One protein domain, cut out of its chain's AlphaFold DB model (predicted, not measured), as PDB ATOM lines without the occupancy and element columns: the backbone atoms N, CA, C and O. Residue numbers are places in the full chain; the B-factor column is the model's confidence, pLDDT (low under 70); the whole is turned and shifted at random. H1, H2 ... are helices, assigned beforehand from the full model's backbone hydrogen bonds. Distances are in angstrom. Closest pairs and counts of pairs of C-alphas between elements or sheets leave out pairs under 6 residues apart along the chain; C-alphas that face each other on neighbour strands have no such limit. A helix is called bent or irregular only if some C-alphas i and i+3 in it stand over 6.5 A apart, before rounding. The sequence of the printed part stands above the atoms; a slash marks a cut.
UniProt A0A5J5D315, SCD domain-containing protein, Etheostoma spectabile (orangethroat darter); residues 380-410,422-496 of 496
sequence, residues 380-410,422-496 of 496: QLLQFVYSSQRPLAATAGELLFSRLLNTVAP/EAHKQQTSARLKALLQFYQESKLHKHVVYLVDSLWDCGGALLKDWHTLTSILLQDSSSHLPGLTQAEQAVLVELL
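What this domain is: This is residues 380 to 410 and 422 to 496 of the 496 residues of the protein "SCD domain-containing protein" of Etheostoma spectabile (orangethroat darter) (UniProt A0A5J5D315). Look for a long helix, H3, running through the middle, with shorter helices set crosswise round it: H1, H2 and H4 make a cluster toward one end, while H6 and H7 cross H3 on another side. The short H5 lies between H4 and H6 along the chain, and the loop of residues 474 to 485 reaches the end far from H1. The printed part has 106 residues with seven named helices, H1 to H7 in chain order, and no named strand; its class is all helix. It is compact, with a radius of gyration of the C-alphas of 13.5 A and spans of 43 by 30 by 22 A.

Where its parts are: Find C-alpha 380 at (28.725, 17.521, 170.625), where H1, residues 380 to 386, begins; H1 is neither bent nor irregular, but only just: C-alphas 383 and 386 are 6.1 A apart. H2, residues 390 to 406, is 24.1 A long. Find C-alpha 422 at (6.019, 41.990, 161.491); from there H3, residues 422 to 442, runs 30.0 A. Next come H4, residues 449 to 455, H5, residues 460 to 463, and H6, residues 466 to 473, 10.3 A long. H7, residues 486 to 495, runs 14.3 A to C-alpha 495 at (27.944, 39.090, 162.129).

How they stand to each other: Start at H1, which touches H2 at a steep tilt of 60 degrees, opposite ways; their closest C-alphas, Val 385 and Ala 393, are 4.2 A apart. H1 also touches H4, closest at the C-alphas of Val 385 and Ser 454, 5.5 A apart. H2 touches H4 at a steep tilt of 65 degrees, the same way, closest at the C-alphas of Ala 394 and Ser 454, 4.3 A. With residues 404 to 405 alone H2 touches H3, closest at the C-alphas of Leu 404 and Arg 431, 5.7 A. H3 touches H6 with residues 425 to 429 alone, about perpendicular at 74 degrees; the C-alphas of Lys 425 and Thr 468 are closest, 6.4 A apart. H3 touches H7 with residues 433 to 437 alone, about perpendicular at 83 degrees, closest at the C-alphas of Leu 436 and Glu 488, 6.2 A. H6 and H7 are close but not clearly touching, at a shallow tilt of 12 degrees, opposite ways. H5 is near H3 and H4. H2, H3, H4, H6 and H7 have every O i to N i+4 pair within hydrogen-bond range; H1 has 0 of 3, but 4 of 4 O i to N i+3 pairs, and H5 is too short for an O i to N i+4 pair.

The domain as a whole: The C-alphas farthest apart, of Gln 389 and Ser 478, are 43.2 A apart. Residues 411 to 421 are not printed; C-alphas 410 and 422 are 14.6 A apart across this cut. The link from H6 to H7 is long, 12 residues. The pLDDT is under 70 at residues 407 to 410 and 476 to 483.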
ATOM      1  N   GLN A 380      27.500  18.023 171.250       93.50
ATOM      2  CA  GLN A 380      28.725  17.521 170.625       93.50
ATOM      3  C   GLN A 380      28.736  17.781 169.111       93.50
ATOM      4  O   GLN A 380      29.716  18.300 168.585       93.50
ATOM      5  N   LEU A 381      27.645  17.457 168.412       95.81
ATOM      6  CA  LEU A 381      27.561  17.559 166.951       95.81
ATOM      7  C   LEU A 381      27.602  19.007 166.448       95.81
ATOM      8  O   LEU A 381      28.214  19.299 165.425       95.81
ATOM      9  N   LEU A 382      26.987  19.937 167.173       94.75
ATOM     10  CA  LEU A 382      26.932  21.337 166.766       94.75
ATOM     11  C   LEU A 382      28.278  22.055 166.933       94.75
ATOM     12  O   LEU A 382      28.487  23.082 166.304       94.75
ATOM     13  N   GLN A 383      29.232  21.519 167.703       93.75
ATOM     14  CA  GLN A 383      30.581  22.102 167.795       93.75
ATOM     15  C   GLN A 383      31.344  22.017 166.470       93.75
ATOM     16  O   GLN A 383      32.252  22.811 166.229       93.75
ATOM     17  N   PHE A 384      30.955  21.098 165.582       96.25
ATOM     18  CA  PHE A 384      31.597  20.937 164.283       96.25
ATOM     19  C   PHE A 384      31.368  22.098 163.318       96.25
ATOM     20  O   PHE A 384      32.098  22.169 162.335       96.25
ATOM     21  N   VAL A 385      30.459  23.041 163.604       95.88
ATOM     22  CA  VAL A 385      30.356  24.316 162.856       95.88
ATOM     23  C   VAL A 385      31.683  25.083 162.830       95.88
ATOM     24  O   VAL A 385      31.946  25.847 161.911       95.88
ATOM     25  N   TYR A 386      32.551  24.825 163.807       95.25
ATOM     26  CA  TYR A 386      33.885  25.404 163.914       95.25
ATOM     27  C   TYR A 386      35.003  24.505 163.363       95.25
ATOM     28  O   TYR A 386      36.187  24.779 163.560       95.25
ATOM     29  N   SER A 387      34.657  23.398 162.705       94.81
ATOM     30  CA  SER A 387      35.643  22.485 162.130       94.81
ATOM     31  C   SER A 387      36.501  23.197 161.084       94.81
ATOM     32  O   SER A 387      36.003  23.949 160.251       94.81
ATOM     33  N   SER A 388      37.799  22.886 161.060       93.12
ATOM     34  CA  SER A 388      38.706  23.344 159.998       93.12
ATOM     35  C   SER A 388      38.360  22.755 158.627       93.12
ATOM     36  O   SER A 388      38.809  23.256 157.595       93.12
ATOM     37  N   GLN A 389      37.556  21.691 158.598       94.88
ATOM     38  CA  GLN A 389      37.085  21.058 157.379       94.88
ATOM     39  C   GLN A 389      35.735  21.644 156.985       94.88
ATOM     40  O   GLN A 389      34.698  21.244 157.522       94.88
ATOM     41  N   ARG A 390      35.741  22.544 155.996       95.56
ATOM     42  CA  ARG A 390      34.524  23.224 155.533       95.56
ATOM     43  C   ARG A 390      33.353  22.273 155.229       95.56
ATOM     44  O   ARG A 390      32.254  22.587 155.661       95.56
ATOM     45  N   PRO A 391      33.519  21.112 154.559       97.19
ATOM     46  CA  PRO A 391      32.383  20.221 154.294       97.19
ATOM     47  C   PRO A 391      31.714  19.675 155.565       97.19
ATOM     48  O   PRO A 391      30.490  19.536 155.613       97.19
ATOM     49  N   LEU A 392      32.503  19.393 156.607       97.56
ATOM     50  CA  LEU A 392      31.988  18.950 157.901       97.56
ATOM     51  C   LEU A 392      31.300  20.108 158.628       97.56
ATOM     52  O   LEU A 392      30.184  19.934 159.115       97.56
ATOM     53  N   ALA A 393      31.928  21.289 158.626       97.25
ATOM     54  CA  ALA A 393      31.360  22.503 159.204       97.25
ATOM     55  C   ALA A 393      30.028  22.882 158.558       97.25
ATOM     56  O   ALA A 393      29.051  23.081 159.269       97.25
ATOM     57  N   ALA A 394      29.949  22.885 157.227       97.31
ATOM     58  CA  ALA A 394      28.727  23.189 156.489       97.31
ATOM     59  C   ALA A 394      27.593  22.198 156.803       97.31
ATOM     60  O   ALA A 394      26.449  22.597 156.996       97.31
ATOM     61  N   THR A 395      27.907  20.904 156.930       97.31
ATOM     62  CA  THR A 395      26.896  19.891 157.289       97.31
ATOM     63  C   THR A 395      26.406  20.073 158.734       97.31
ATOM     64  O   THR A 395      25.213  19.956 159.009       97.31
ATOM     65  N   ALA A 396      27.307  20.396 159.668       97.00
ATOM     66  CA  ALA A 396      26.941  20.734 161.044       97.00
ATOM     67  C   ALA A 396      26.141  22.047 161.122       97.00
ATOM     68  O   ALA A 396      25.228  22.166 161.938       97.00
ATOM     69  N   GLY A 397      26.445  23.008 160.247       96.12
ATOM     70  CA  GLY A 397      25.689  24.242 160.066       96.12
ATOM     71  C   GLY A 397      24.267  23.967 159.589       96.12
ATOM     72  O   GLY A 397      23.324  24.510 160.156       96.12
ATOM     73  N   GLU A 398      24.074  23.048 158.639       95.75
ATOM     74  CA  GLU A 398      22.732  22.620 158.225       95.75
ATOM     75  C   GLU A 398      21.957  21.984 159.391       95.75
ATOM     76  O   GLU A 398      20.778  22.285 159.593       95.75
ATOM     77  N   LEU A 399      22.620  21.159 160.212       94.81
ATOM     78  CA  LEU A 399      22.022  20.598 161.426       94.81
ATOM     79  C   LEU A 399      21.599  21.699 162.403       94.81
ATOM     80  O   LEU A 399      20.458  21.691 162.871       94.81
ATOM     81  N   LEU A 400      22.475  22.669 162.670       93.75
ATOM     82  CA  LEU A 400      22.165  23.827 163.508       93.75
ATOM     83  C   LEU A 400      20.964  24.596 162.954       93.75
ATOM     84  O   LEU A 400      19.995  24.837 163.670       93.75
ATOM     85  N   PHE A 401      21.004  24.936 161.668       91.88
ATOM     86  CA  PHE A 401      19.975  25.726 161.012       91.88
ATOM     87  C   PHE A 401      18.620  25.021 161.025       91.88
ATOM     88  O   PHE A 401      17.618  25.634 161.378       91.88
ATOM     89  N   SER A 402      18.581  23.715 160.746       89.94
ATOM     90  CA  SER A 402      17.341  22.934 160.816       89.94
ATOM     91  C   SER A 402      16.699  22.977 162.209       89.94
ATOM     92  O   SER A 402      15.482  23.097 162.329       89.94
ATOM     93  N   ARG A 403      17.509  22.984 163.277       86.44
ATOM     94  CA  ARG A 403      17.009  23.151 164.645       86.44
ATOM     95  C   ARG A 403      16.499  24.562 164.916       86.44
ATOM     96  O   ARG A 403      15.459  24.685 165.553       86.44
ATOM     97  N   LEU A 404      17.187  25.596 164.424       83.50
ATOM     98  CA  LEU A 404      16.731  26.990 164.537       83.50
ATOM     99  C   LEU A 404      15.383  27.213 163.829       83.50
ATOM    100  O   LEU A 404      14.563  28.013 164.277       83.50
ATOM    101  N   LEU A 405      15.133  26.495 162.730       79.44
ATOM    102  CA  LEU A 405      13.825  26.497 162.075       79.44
ATOM    103  C   LEU A 405      12.763  25.814 162.950       79.44
ATOM    104  O   LEU A 405      11.680  26.366 163.121       79.44
ATOM    105  N   ASN A 406      13.092  24.668 163.552       70.81
ATOM    106  CA  ASN A 406      12.159  23.880 164.366       70.81
ATOM    107  C   ASN A 406      11.847  24.487 165.744       70.81
ATOM    108  O   ASN A 406      10.812  24.169 166.319       70.81
ATOM    109  N   THR A 407      12.691  25.377 166.284       60.34
ATOM    110  CA  THR A 407      12.371  26.139 167.510       60.34
ATOM    111  C   THR A 407      11.183  27.091 167.335       60.34
ATOM    112  O   THR A 407      10.696  27.644 168.317       60.34
ATOM    113  N   VAL A 408      10.694  27.265 166.103       55.62
ATOM    114  CA  VAL A 408       9.515  28.064 165.772       55.62
ATOM    115  C   VAL A 408       8.398  27.129 165.283       55.62
ATOM    116  O   VAL A 408       8.227  26.922 164.085       55.62
ATOM    117  N   ALA A 409       7.646  26.533 166.212       44.81
ATOM    118  CA  ALA A 409       6.342  25.937 165.901       44.81
ATOM    119  C   ALA A 409       5.346  27.053 165.494       44.81
ATOM    120  O   ALA A 409       5.549  28.204 165.898       44.81
ATOM    121  N   PRO A 410       4.327  26.757 164.660       44.09
ATOM    122  CA  PRO A 410       3.530  27.769 163.973       44.09
ATOM    123  C   PRO A 410       2.779  28.635 164.982       44.09
ATOM    124  O   PRO A 410       2.365  28.146 166.033       44.09
ATOM    125  N   GLU A 422       5.768  42.067 160.048       78.44
ATOM    126  CA  GLU A 422       6.019  41.990 161.491       78.44
ATOM    127  C   GLU A 422       6.170  40.531 161.946       78.44
ATOM    128  O   GLU A 422       7.065  40.210 162.731       78.44
ATOM    129  N   ALA A 423       5.382  39.611 161.376       80.06
ATOM    130  CA  ALA A 423       5.528  38.175 161.620       80.06
ATOM    131  C   ALA A 423       6.890  37.648 161.129       80.06
ATOM    132  O   ALA A 423       7.580  36.911 161.844       80.06
ATOM    133  N   HIS A 424       7.322  38.069 159.933       81.56
ATOM    134  CA  HIS A 424       8.640  37.743 159.390       81.56
ATOM    135  C   HIS A 424       9.769  38.286 160.277       81.56
ATOM    136  O   HIS A 424      10.727  37.570 160.595       81.56
ATOM    137  N   LYS A 425       9.645  39.538 160.727       81.06
ATOM    138  CA  LYS A 425      10.606  40.178 161.627       81.06
ATOM    139  C   LYS A 425      10.689  39.469 162.978       81.06
ATOM    140  O   LYS A 425      11.790  39.224 163.474       81.06
ATOM    141  N   GLN A 426       9.555  39.065 163.544       81.62
ATOM    142  CA  GLN A 426       9.497  38.341 164.811       81.62
ATOM    143  C   GLN A 426      10.121  36.944 164.702       81.62
ATOM    144  O   GLN A 426      10.916  36.549 165.559       81.62
ATOM    145  N   GLN A 427       9.851  36.224 163.609       83.62
ATOM    146  CA  GLN A 427      10.473  34.930 163.334       83.62
ATOM    147  C   GLN A 427      11.991  35.054 163.125       83.62
ATOM    148  O   GLN A 427      12.764  34.244 163.644       83.62
ATOM    149  N   THR A 428      12.427  36.078 162.395       84.56
ATOM    150  CA  THR A 428      13.845  36.381 162.165       84.56
ATOM    151  C   THR A 428      14.555  36.723 163.472       84.56
ATOM    152  O   THR A 428      15.613  36.166 163.757       84.56
ATOM    153  N   SER A 429      13.933  37.546 164.321       84.75
ATOM    154  CA  SER A 429      14.434  37.887 165.657       84.75
ATOM    155  C   SER A 429      14.578  36.655 166.557       84.75
ATOM    156  O   SER A 429      15.619  36.471 167.187       84.75
ATOM    157  N   ALA A 430      13.588  35.756 166.567       85.38
ATOM    158  CA  ALA A 430      13.654  34.516 167.342       85.38
ATOM    159  C   ALA A 430      14.808  33.601 166.889       85.38
ATOM    160  O   ALA A 430      15.592  33.132 167.715       85.38
ATOM    161  N   ARG A 431      14.954  33.395 165.572       88.25
ATOM    162  CA  ARG A 431      16.050  32.597 164.991       88.25
ATOM    163  C   ARG A 431      17.415  33.205 165.294       88.25
ATOM    164  O   ARG A 431      18.344  32.483 165.649       88.25
ATOM    165  N   LEU A 432      17.525  34.526 165.176       87.88
ATOM    166  CA  LEU A 432      18.757  35.256 165.438       87.88
ATOM    167  C   LEU A 432      19.179  35.140 166.901       87.88
ATOM    168  O   LEU A 432      20.330  34.819 167.173       87.88
ATOM    169  N   LYS A 433      18.251  35.322 167.843       86.44
ATOM    170  CA  LYS A 433      18.535  35.141 169.272       86.44
ATOM    171  C   LYS A 433      19.016  33.740 169.595       86.44
ATOM    172  O   LYS A 433      20.016  33.593 170.284       86.44
ATOM    173  N   ALA A 434      18.359  32.718 169.056       88.19
ATOM    174  CA  ALA A 434      18.792  31.340 169.258       88.19
ATOM    175  C   ALA A 434      20.208  31.091 168.693       88.19
ATOM    176  O   ALA A 434      21.006  30.393 169.320       88.19
ATOM    177  N   LEU A 435      20.560  31.707 167.557       89.56
ATOM    178  CA  LEU A 435      21.913  31.646 166.994       89.56
ATOM    179  C   LEU A 435      22.952  32.379 167.865       89.56
ATOM    180  O   LEU A 435      24.039  31.849 168.101       89.56
ATOM    181  N   LEU A 436      22.624  33.574 168.360       88.75
ATOM    182  CA  LEU A 436      23.501  34.362 169.234       88.75
ATOM    183  C   LEU A 436      23.713  33.667 170.583       88.75
ATOM    184  O   LEU A 436      24.848  33.569 171.053       88.75
ATOM    185  N   GLN A 437      22.649  33.108 171.161       88.50
ATOM    186  CA  GLN A 437      22.715  32.292 172.368       88.50
ATOM    187  C   GLN A 437      23.619  31.073 172.149       88.50
ATOM    188  O   GLN A 437      24.519  30.824 172.950       88.50
ATOM    189  N   PHE A 438      23.456  30.354 171.032       90.00
ATOM    190  CA  PHE A 438      24.336  29.239 170.678       90.00
ATOM    191  C   PHE A 438      25.812  29.666 170.605       90.00
ATOM    192  O   PHE A 438      26.682  28.997 171.170       90.00
ATOM    193  N   TYR A 439      26.109  30.794 169.950       89.94
ATOM    194  CA  TYR A 439      27.472  31.321 169.866       89.94
ATOM    195  C   TYR A 439      28.055  31.600 171.261       89.94
ATOM    196  O   TYR A 439      29.133  31.092 171.591       89.94
ATOM    197  N   GLN A 440      27.311  32.315 172.112       87.38
ATOM    198  CA  GLN A 440      27.725  32.666 173.474       87.38
ATOM    199  C   GLN A 440      27.920  31.445 174.385       87.38
ATOM    200  O   GLN A 440      28.851  31.415 175.194       87.38
ATOM    201  N   GLU A 441      27.071  30.425 174.254       87.06
ATOM    202  CA  GLU A 441      27.168  29.181 175.022       87.06
ATOM    203  C   GLU A 441      28.337  28.302 174.572       87.06
ATOM    204  O   GLU A 441      28.953  27.623 175.398       87.06
ATOM    205  N   SER A 442      28.657  28.316 173.273       84.94
ATOM    206  CA  SER A 442      29.694  27.453 172.707       84.94
ATOM    207  C   SER A 442      31.090  27.780 173.245       84.94
ATOM    208  O   SER A 442      31.849  26.861 173.545       84.94
ATOM    209  N   LYS A 443      31.430  29.070 173.402       84.25
ATOM    210  CA  LYS A 443      32.736  29.574 173.891       84.25
ATOM    211  C   LYS A 443      33.973  28.964 173.203       84.25
ATOM    212  O   LYS A 443      35.067  29.005 173.764       84.25
ATOM    213  N   LEU A 444      33.820  28.402 172.001       84.19
ATOM    214  CA  LEU A 444      34.906  27.738 171.270       84.19
ATOM    215  C   LEU A 444      35.747  28.715 170.445       84.19
ATOM    216  O   LEU A 444      36.948  28.512 170.287       84.19
ATOM    217  N   HIS A 445      35.133  29.783 169.937       85.81
ATOM    218  CA  HIS A 445      35.791  30.794 169.116       85.81
ATOM    219  C   HIS A 445      35.508  32.200 169.641       85.81
ATOM    220  O   HIS A 445      34.496  32.445 170.291       85.81
ATOM    221  N   LYS A 446      36.442  33.116 169.362       82.94
ATOM    222  CA  LYS A 446      36.333  34.545 169.705       82.94
ATOM    223  C   LYS A 446      35.644  35.374 168.622       82.94
ATOM    224  O   LYS A 446      35.291  36.511 168.905       82.94
ATOM    225  N   HIS A 447      35.516  34.812 167.419       84.75
ATOM    226  CA  HIS A 447      34.960  35.479 166.250       84.75
ATOM    227  C   HIS A 447      33.904  34.615 165.569       84.75
ATOM    228  O   HIS A 447      34.037  33.387 165.522       84.75
ATOM    229  N   VAL A 448      32.905  35.264 164.972       89.75
ATOM    230  CA  VAL A 448      31.751  34.605 164.332       89.75
ATOM    231  C   VAL A 448      32.052  34.018 162.949       89.75
ATOM    232  O   VAL A 448      31.261  33.234 162.437       89.75
ATOM    233  N   VAL A 449      33.203  34.341 162.349       92.25
ATOM    234  CA  VAL A 449      33.534  34.041 160.939       92.25
ATOM    235  C   VAL A 449      33.297  32.576 160.548       92.25
ATOM    236  O   VAL A 449      32.677  32.307 159.523       92.25
ATOM    237  N   TYR A 450      33.752  31.621 161.363       92.69
ATOM    238  CA  TYR A 450      33.579  30.190 161.077       92.69
ATOM    239  C   TYR A 450      32.121  29.742 161.201       92.69
ATOM    240  O   TYR A 450      31.646  28.957 160.384       92.69
ATOM    241  N   LEU A 451      31.396  30.280 162.186       93.62
ATOM    242  CA  LEU A 451      29.969  30.017 162.350       93.62
ATOM    243  C   LEU A 451      29.188  30.547 161.139       93.62
ATOM    244  O   LEU A 451      28.367  29.824 160.580       93.62
ATOM    245  N   VAL A 452      29.497  31.764 160.688       93.81
ATOM    246  CA  VAL A 452      28.885  32.375 159.499       93.81
ATOM    247  C   VAL A 452      29.191  31.564 158.238       93.81
ATOM    248  O   VAL A 452      28.257  31.241 157.510       93.81
ATOM    249  N   ASP A 453      30.448  31.168 157.996       95.25
ATOM    250  CA  ASP A 453      30.804  30.330 156.834       95.25
ATOM    251  C   ASP A 453      30.089  28.970 156.870       95.25
ATOM    252  O   ASP A 453      29.560  28.525 155.851       95.25
ATOM    253  N   SER A 454      29.991  28.340 158.046       95.81
ATOM    254  CA  SER A 454      29.295  27.057 158.208       95.81
ATOM    255  C   SER A 454      27.797  27.135 157.886       95.81
ATOM    256  O   SER A 454      27.213  26.174 157.393       95.81
ATOM    257  N   LEU A 455      27.179  28.292 158.132       95.06
ATOM    258  CA  LEU A 455      25.764  28.551 157.878       95.06
ATOM    259  C   LEU A 455      25.517  29.201 156.515       95.06
ATOM    260  O   LEU A 455      24.364  29.388 156.136       95.06
ATOM    261  N   TRP A 456      26.562  29.554 155.768       94.75
ATOM    262  CA  TRP A 456      26.438  30.389 154.576       94.75
ATOM    263  C   TRP A 456      25.582  29.748 153.481       94.75
ATOM    264  O   TRP A 456      24.785  30.427 152.829       94.75
ATOM    265  N   ASP A 457      25.721  28.429 153.317       93.25
ATOM    266  CA  ASP A 457      25.052  27.672 152.261       93.25
ATOM    267  C   ASP A 457      23.569  27.399 152.603       93.25
ATOM    268  O   ASP A 457      22.713  27.482 151.724       93.25
ATOM    269  N   CYS A 458      23.233  27.129 153.874       92.12
ATOM    270  CA  CYS A 458      21.863  26.791 154.303       92.12
ATOM    271  C   CYS A 458      21.065  27.980 154.871       92.12
ATOM    272  O   CYS A 458      19.854  28.063 154.690       92.12
ATOM    273  N   GLY A 459      21.738  28.903 155.557       88.88
ATOM    274  CA  GLY A 459      21.170  30.049 156.266       88.88
ATOM    275  C   GLY A 459      21.392  31.386 155.561       88.88
ATOM    276  O   GLY A 459      21.135  32.431 156.151       88.88
ATOM    277  N   GLY A 460      21.850  31.384 154.306       88.19
ATOM    278  CA  GLY A 460      22.180  32.605 153.568       88.19
ATOM    279  C   GLY A 460      21.036  33.625 153.483       88.19
ATOM    280  O   GLY A 460      21.310  34.818 153.493       88.19
ATOM    281  N   ALA A 461      19.773  33.186 153.447       88.50
ATOM    282  CA  ALA A 461      18.619  34.091 153.472       88.50
ATOM    283  C   ALA A 461      18.515  34.869 154.797       88.50
ATOM    284  O   ALA A 461      18.287  36.070 154.778       88.50
ATOM    285  N   LEU A 462      18.759  34.201 155.931       88.69
ATOM    286  CA  LEU A 462      18.778  34.825 157.256       88.69
ATOM    287  C   LEU A 462      19.986  35.760 157.411       88.69
ATOM    288  O   LEU A 462      19.848  36.879 157.888       88.69
ATOM    289  N   LEU A 463      21.171  35.304 156.996       90.38
ATOM    290  CA  LEU A 463      22.431  36.034 157.185       90.38
ATOM    291  C   LEU A 463      22.567  37.264 156.271       90.38
ATOM    292  O   LEU A 463      23.336  38.171 156.575       90.38
ATOM    293  N   LYS A 464      21.847  37.295 155.142       91.44
ATOM    294  CA  LYS A 464      21.882  38.401 154.168       91.44
ATOM    295  C   LYS A 464      20.715  39.374 154.304       91.44
ATOM    296  O   LYS A 464      20.675  40.356 153.568       91.44
ATOM    297  N   ASP A 465      19.783  39.135 155.225       90.19
ATOM    298  CA  ASP A 465      18.676  40.054 155.493       90.19
ATOM    299  C   ASP A 465      19.133  41.247 156.353       90.19
ATOM    300  O   ASP A 465      18.703  41.464 157.486       90.19
ATOM    301  N   TRP A 466      20.067  42.030 155.811       90.88
ATOM    302  CA  TRP A 466      20.692  43.148 156.516       90.88
ATOM    303  C   TRP A 466      19.677  44.210 156.942       90.88
ATOM    304  O   TRP A 466      19.854  44.837 157.985       90.88
ATOM    305  N   HIS A 467      18.599  44.392 156.178       89.75
ATOM    306  CA  HIS A 467      17.532  45.330 156.520       89.75
ATOM    307  C   HIS A 467      16.819  44.911 157.812       89.75
ATOM    308  O   HIS A 467      16.731  45.698 158.754       89.75
ATOM    309  N   THR A 468      16.372  43.656 157.907       87.69
ATOM    310  CA  THR A 468      15.697  43.173 159.118       87.69
ATOM    311  C   THR A 468      16.660  43.094 160.303       87.69
ATOM    312  O   THR A 468      16.297  43.499 161.406       87.69
ATOM    313  N   LEU A 469      17.906  42.653 160.090       88.88
ATOM    314  CA  LEU A 469      18.923  42.574 161.148       88.88
ATOM    315  C   LEU A 469      19.269  43.955 161.731       88.88
ATOM    316  O   LEU A 469      19.323  44.110 162.951       88.88
ATOM    317  N   THR A 470      19.447  44.973 160.885       88.62
ATOM    318  CA  THR A 470      19.676  46.358 161.341       88.62
ATOM    319  C   THR A 470      18.436  46.949 162.007       88.62
ATOM    320  O   THR A 470      18.558  47.619 163.029       88.62
ATOM    321  N   SER A 471      17.234  46.644 161.508       87.81
ATOM    322  CA  SER A 471      15.981  47.048 162.155       87.81
ATOM    323  C   SER A 471      15.844  46.460 163.565       87.81
ATOM    324  O   SER A 471      15.428  47.169 164.476       87.81
ATOM    325  N   ILE A 472      16.231  45.195 163.771       86.00
ATOM    326  CA  ILE A 472      16.234  44.541 165.091       86.00
ATOM    327  C   ILE A 472      17.287  45.165 166.023       86.00
ATOM    328  O   ILE A 472      17.017  45.342 167.208       86.00
ATOM    329  N   LEU A 473      18.471  45.523 165.511       85.81
ATOM    330  CA  LEU A 473      19.514  46.203 166.293       85.81
ATOM    331  C   LEU A 473      19.079  47.581 166.803       85.81
ATOM    332  O   LEU A 473      19.462  47.972 167.903       85.81
ATOM    333  N   LEU A 474      18.325  48.314 165.982       84.50
ATOM    334  CA  LEU A 474      17.912  49.693 166.241       84.50
ATOM    335  C   LEU A 474      16.569  49.802 166.982       84.50
ATOM    336  O   LEU A 474      16.138  50.911 167.283       84.50
ATOM    337  N   GLN A 475      15.885  48.686 167.255       75.69
ATOM    338  CA  GLN A 475      14.621  48.701 167.990       75.69
ATOM    339  C   GLN A 475      14.832  49.098 169.459       75.69
ATOM    340  O   GLN A 475      15.519  48.406 170.212       75.69
ATOM    341  N   ASP A 476      14.174  50.182 169.877       57.09
ATOM    342  CA  ASP A 476      14.088  50.585 171.281       57.09
ATOM    343  C   ASP A 476      13.316  49.546 172.113       57.09
ATOM    344  O   ASP A 476      12.403  48.866 171.629       57.09
ATOM    345  N   SER A 477      13.643  49.452 173.407       52.88
ATOM    346  CA  SER A 477      13.064  48.505 174.381       52.88
ATOM    347  C   SER A 477      11.551  48.670 174.640       52.88
ATOM    348  O   SER A 477      11.021  48.076 175.575       52.88
ATOM    349  N   SER A 478      10.860  49.499 173.852       48.19
ATOM    350  CA  SER A 478       9.435  49.834 173.938       48.19
ATOM    351  C   SER A 478       8.521  48.912 173.118       48.19
ATOM    352  O   SER A 478       7.301  49.025 173.224       48.19
ATOM    353  N   SER A 479       9.076  48.002 172.312       52.34
ATOM    354  CA  SER A 479       8.305  47.018 171.541       52.34
ATOM    355  C   SER A 479       8.056  45.728 172.339       52.34
ATOM    356  O   SER A 479       8.863  45.337 173.175       52.34
ATOM    357  N   HIS A 480       6.939  45.039 172.083       50.38
ATOM    358  CA  HIS A 480       6.510  43.808 172.776       50.38
ATOM    359  C   HIS A 480       7.459  42.592 172.621       50.38
ATOM    360  O   HIS A 480       7.151  41.505 173.113       50.38
ATOM    361  N   LEU A 481       8.612  42.744 171.957       55.81
ATOM    362  CA  LEU A 481       9.653  41.724 171.874       55.81
ATOM    363  C   LEU A 481      10.713  41.958 172.965       55.81
ATOM    364  O   LEU A 481      11.151  43.091 173.151       55.81
ATOM    365  N   PRO A 482      11.219  40.904 173.639       60.16
ATOM    366  CA  PRO A 482      12.373  41.064 174.519       60.16
ATOM    367  C   PRO A 482      13.531  41.687 173.723       60.16
ATOM    368  O   PRO A 482      13.807  41.246 172.610       60.16
ATOM    369  N   GLY A 483      14.199  42.716 174.237       68.75
ATOM    370  CA  GLY A 483      15.348  43.319 173.549       68.75
ATOM    371  C   GLY A 483      16.535  42.353 173.438       68.75
ATOM    372  O   GLY A 483      16.591  41.346 174.146       68.75
ATOM    373  N   LEU A 484      17.486  42.653 172.548       79.56
ATOM    374  CA  LEU A 484      18.812  42.025 172.569       79.56
ATOM    375  C   LEU A 484      19.630  42.607 173.729       79.56
ATOM    376  O   LEU A 484      19.594  43.810 173.989       79.56
ATOM    377  N   THR A 485      20.397  41.768 174.414       85.00
ATOM    378  CA  THR A 485      21.386  42.205 175.406       85.00
ATOM    379  C   THR A 485      22.553  42.933 174.730       85.00
ATOM    380  O   THR A 485      22.845  42.716 173.555       85.00
ATOM    381  N   GLN A 486      23.294  43.757 175.477       84.19
ATOM    382  CA  GLN A 486      24.461  44.474 174.941       84.19
ATOM    383  C   GLN A 486      25.526  43.525 174.354       84.19
ATOM    384  O   GLN A 486      26.169  43.837 173.353       84.19
ATOM    385  N   ALA A 487      25.693  42.341 174.954       83.50
ATOM    386  CA  ALA A 487      26.595  41.311 174.445       83.50
ATOM    387  C   ALA A 487      26.088  40.703 173.126       83.50
ATOM    388  O   ALA A 487      26.877  40.472 172.215       83.50
ATOM    389  N   GLU A 488      24.782  40.463 172.999       85.25
ATOM    390  CA  GLU A 488      24.169  39.986 171.753       85.25
ATOM    391  C   GLU A 488      24.244  41.036 170.640       85.25
ATOM    392  O   GLU A 488      24.557  40.686 169.505       85.25
ATOM    393  N   GLN A 489      24.038  42.318 170.959       86.31
ATOM    394  CA  GLN A 489      24.193  43.423 170.008       86.31
ATOM    395  C   GLN A 489      25.620  43.498 169.454       86.31
ATOM    396  O   GLN A 489      25.797  43.627 168.246       86.31
ATOM    397  N   ALA A 490      26.642  43.367 170.307       87.25
ATOM    398  CA  ALA A 490      28.039  43.380 169.870       87.25
ATOM    399  C   ALA A 490      28.363  42.224 168.907       87.25
ATOM    400  O   ALA A 490      29.021  42.435 167.892       87.25
ATOM    401  N   VAL A 491      27.867  41.018 169.197       86.50
ATOM    402  CA  VAL A 491      28.052  39.845 168.325       86.50
ATOM    403  C   VAL A 491      27.279  40.001 167.015       86.50
ATOM    404  O   VAL A 491      27.778  39.623 165.961       86.50
ATOM    405  N   LEU A 492      26.079  40.581 167.055       87.50
ATOM    406  CA  LEU A 492      25.293  40.850 165.853       87.50
ATOM    407  C   LEU A 492      25.969  41.884 164.941       87.50
ATOM    408  O   LEU A 492      25.942  41.726 163.726       87.50
ATOM    409  N   VAL A 493      26.631  42.890 165.513       89.12
ATOM    410  CA  VAL A 493      27.478  43.822 164.749       89.12
ATOM    411  C   VAL A 493      28.698  43.123 164.144       89.12
ATOM    412  O   VAL A 493      29.134  43.521 163.079       89.12
ATOM    413  N   GLU A 494      29.253  42.092 164.788       88.88
ATOM    414  CA  GLU A 494      30.343  41.288 164.209       88.88
ATOM    415  C   GLU A 494      29.858  40.345 163.090       88.88
ATOM    416  O   GLU A 494      30.641  39.937 162.233       88.88
ATOM    417  N   LEU A 495      28.579  39.954 163.127       86.06
ATOM    418  CA  LEU A 495      27.944  39.090 162.129       86.06
ATOM    419  C   LEU A 495      27.617  39.852 160.837       86.06
ATOM    420  O   LEU A 495      27.767  39.272 159.758       86.06
ATOM    421  N   LEU A 496      27.160  41.105 160.962       84.31
ATOM    422  CA  LEU A 496      26.944  42.051 159.857       84.31
ATOM    423  C   LEU A 496      28.274  42.511 159.246       84.31
ATOM    424  O   LEU A 496      28.334  42.564 157.995       84.31
TER     425      LEU A 496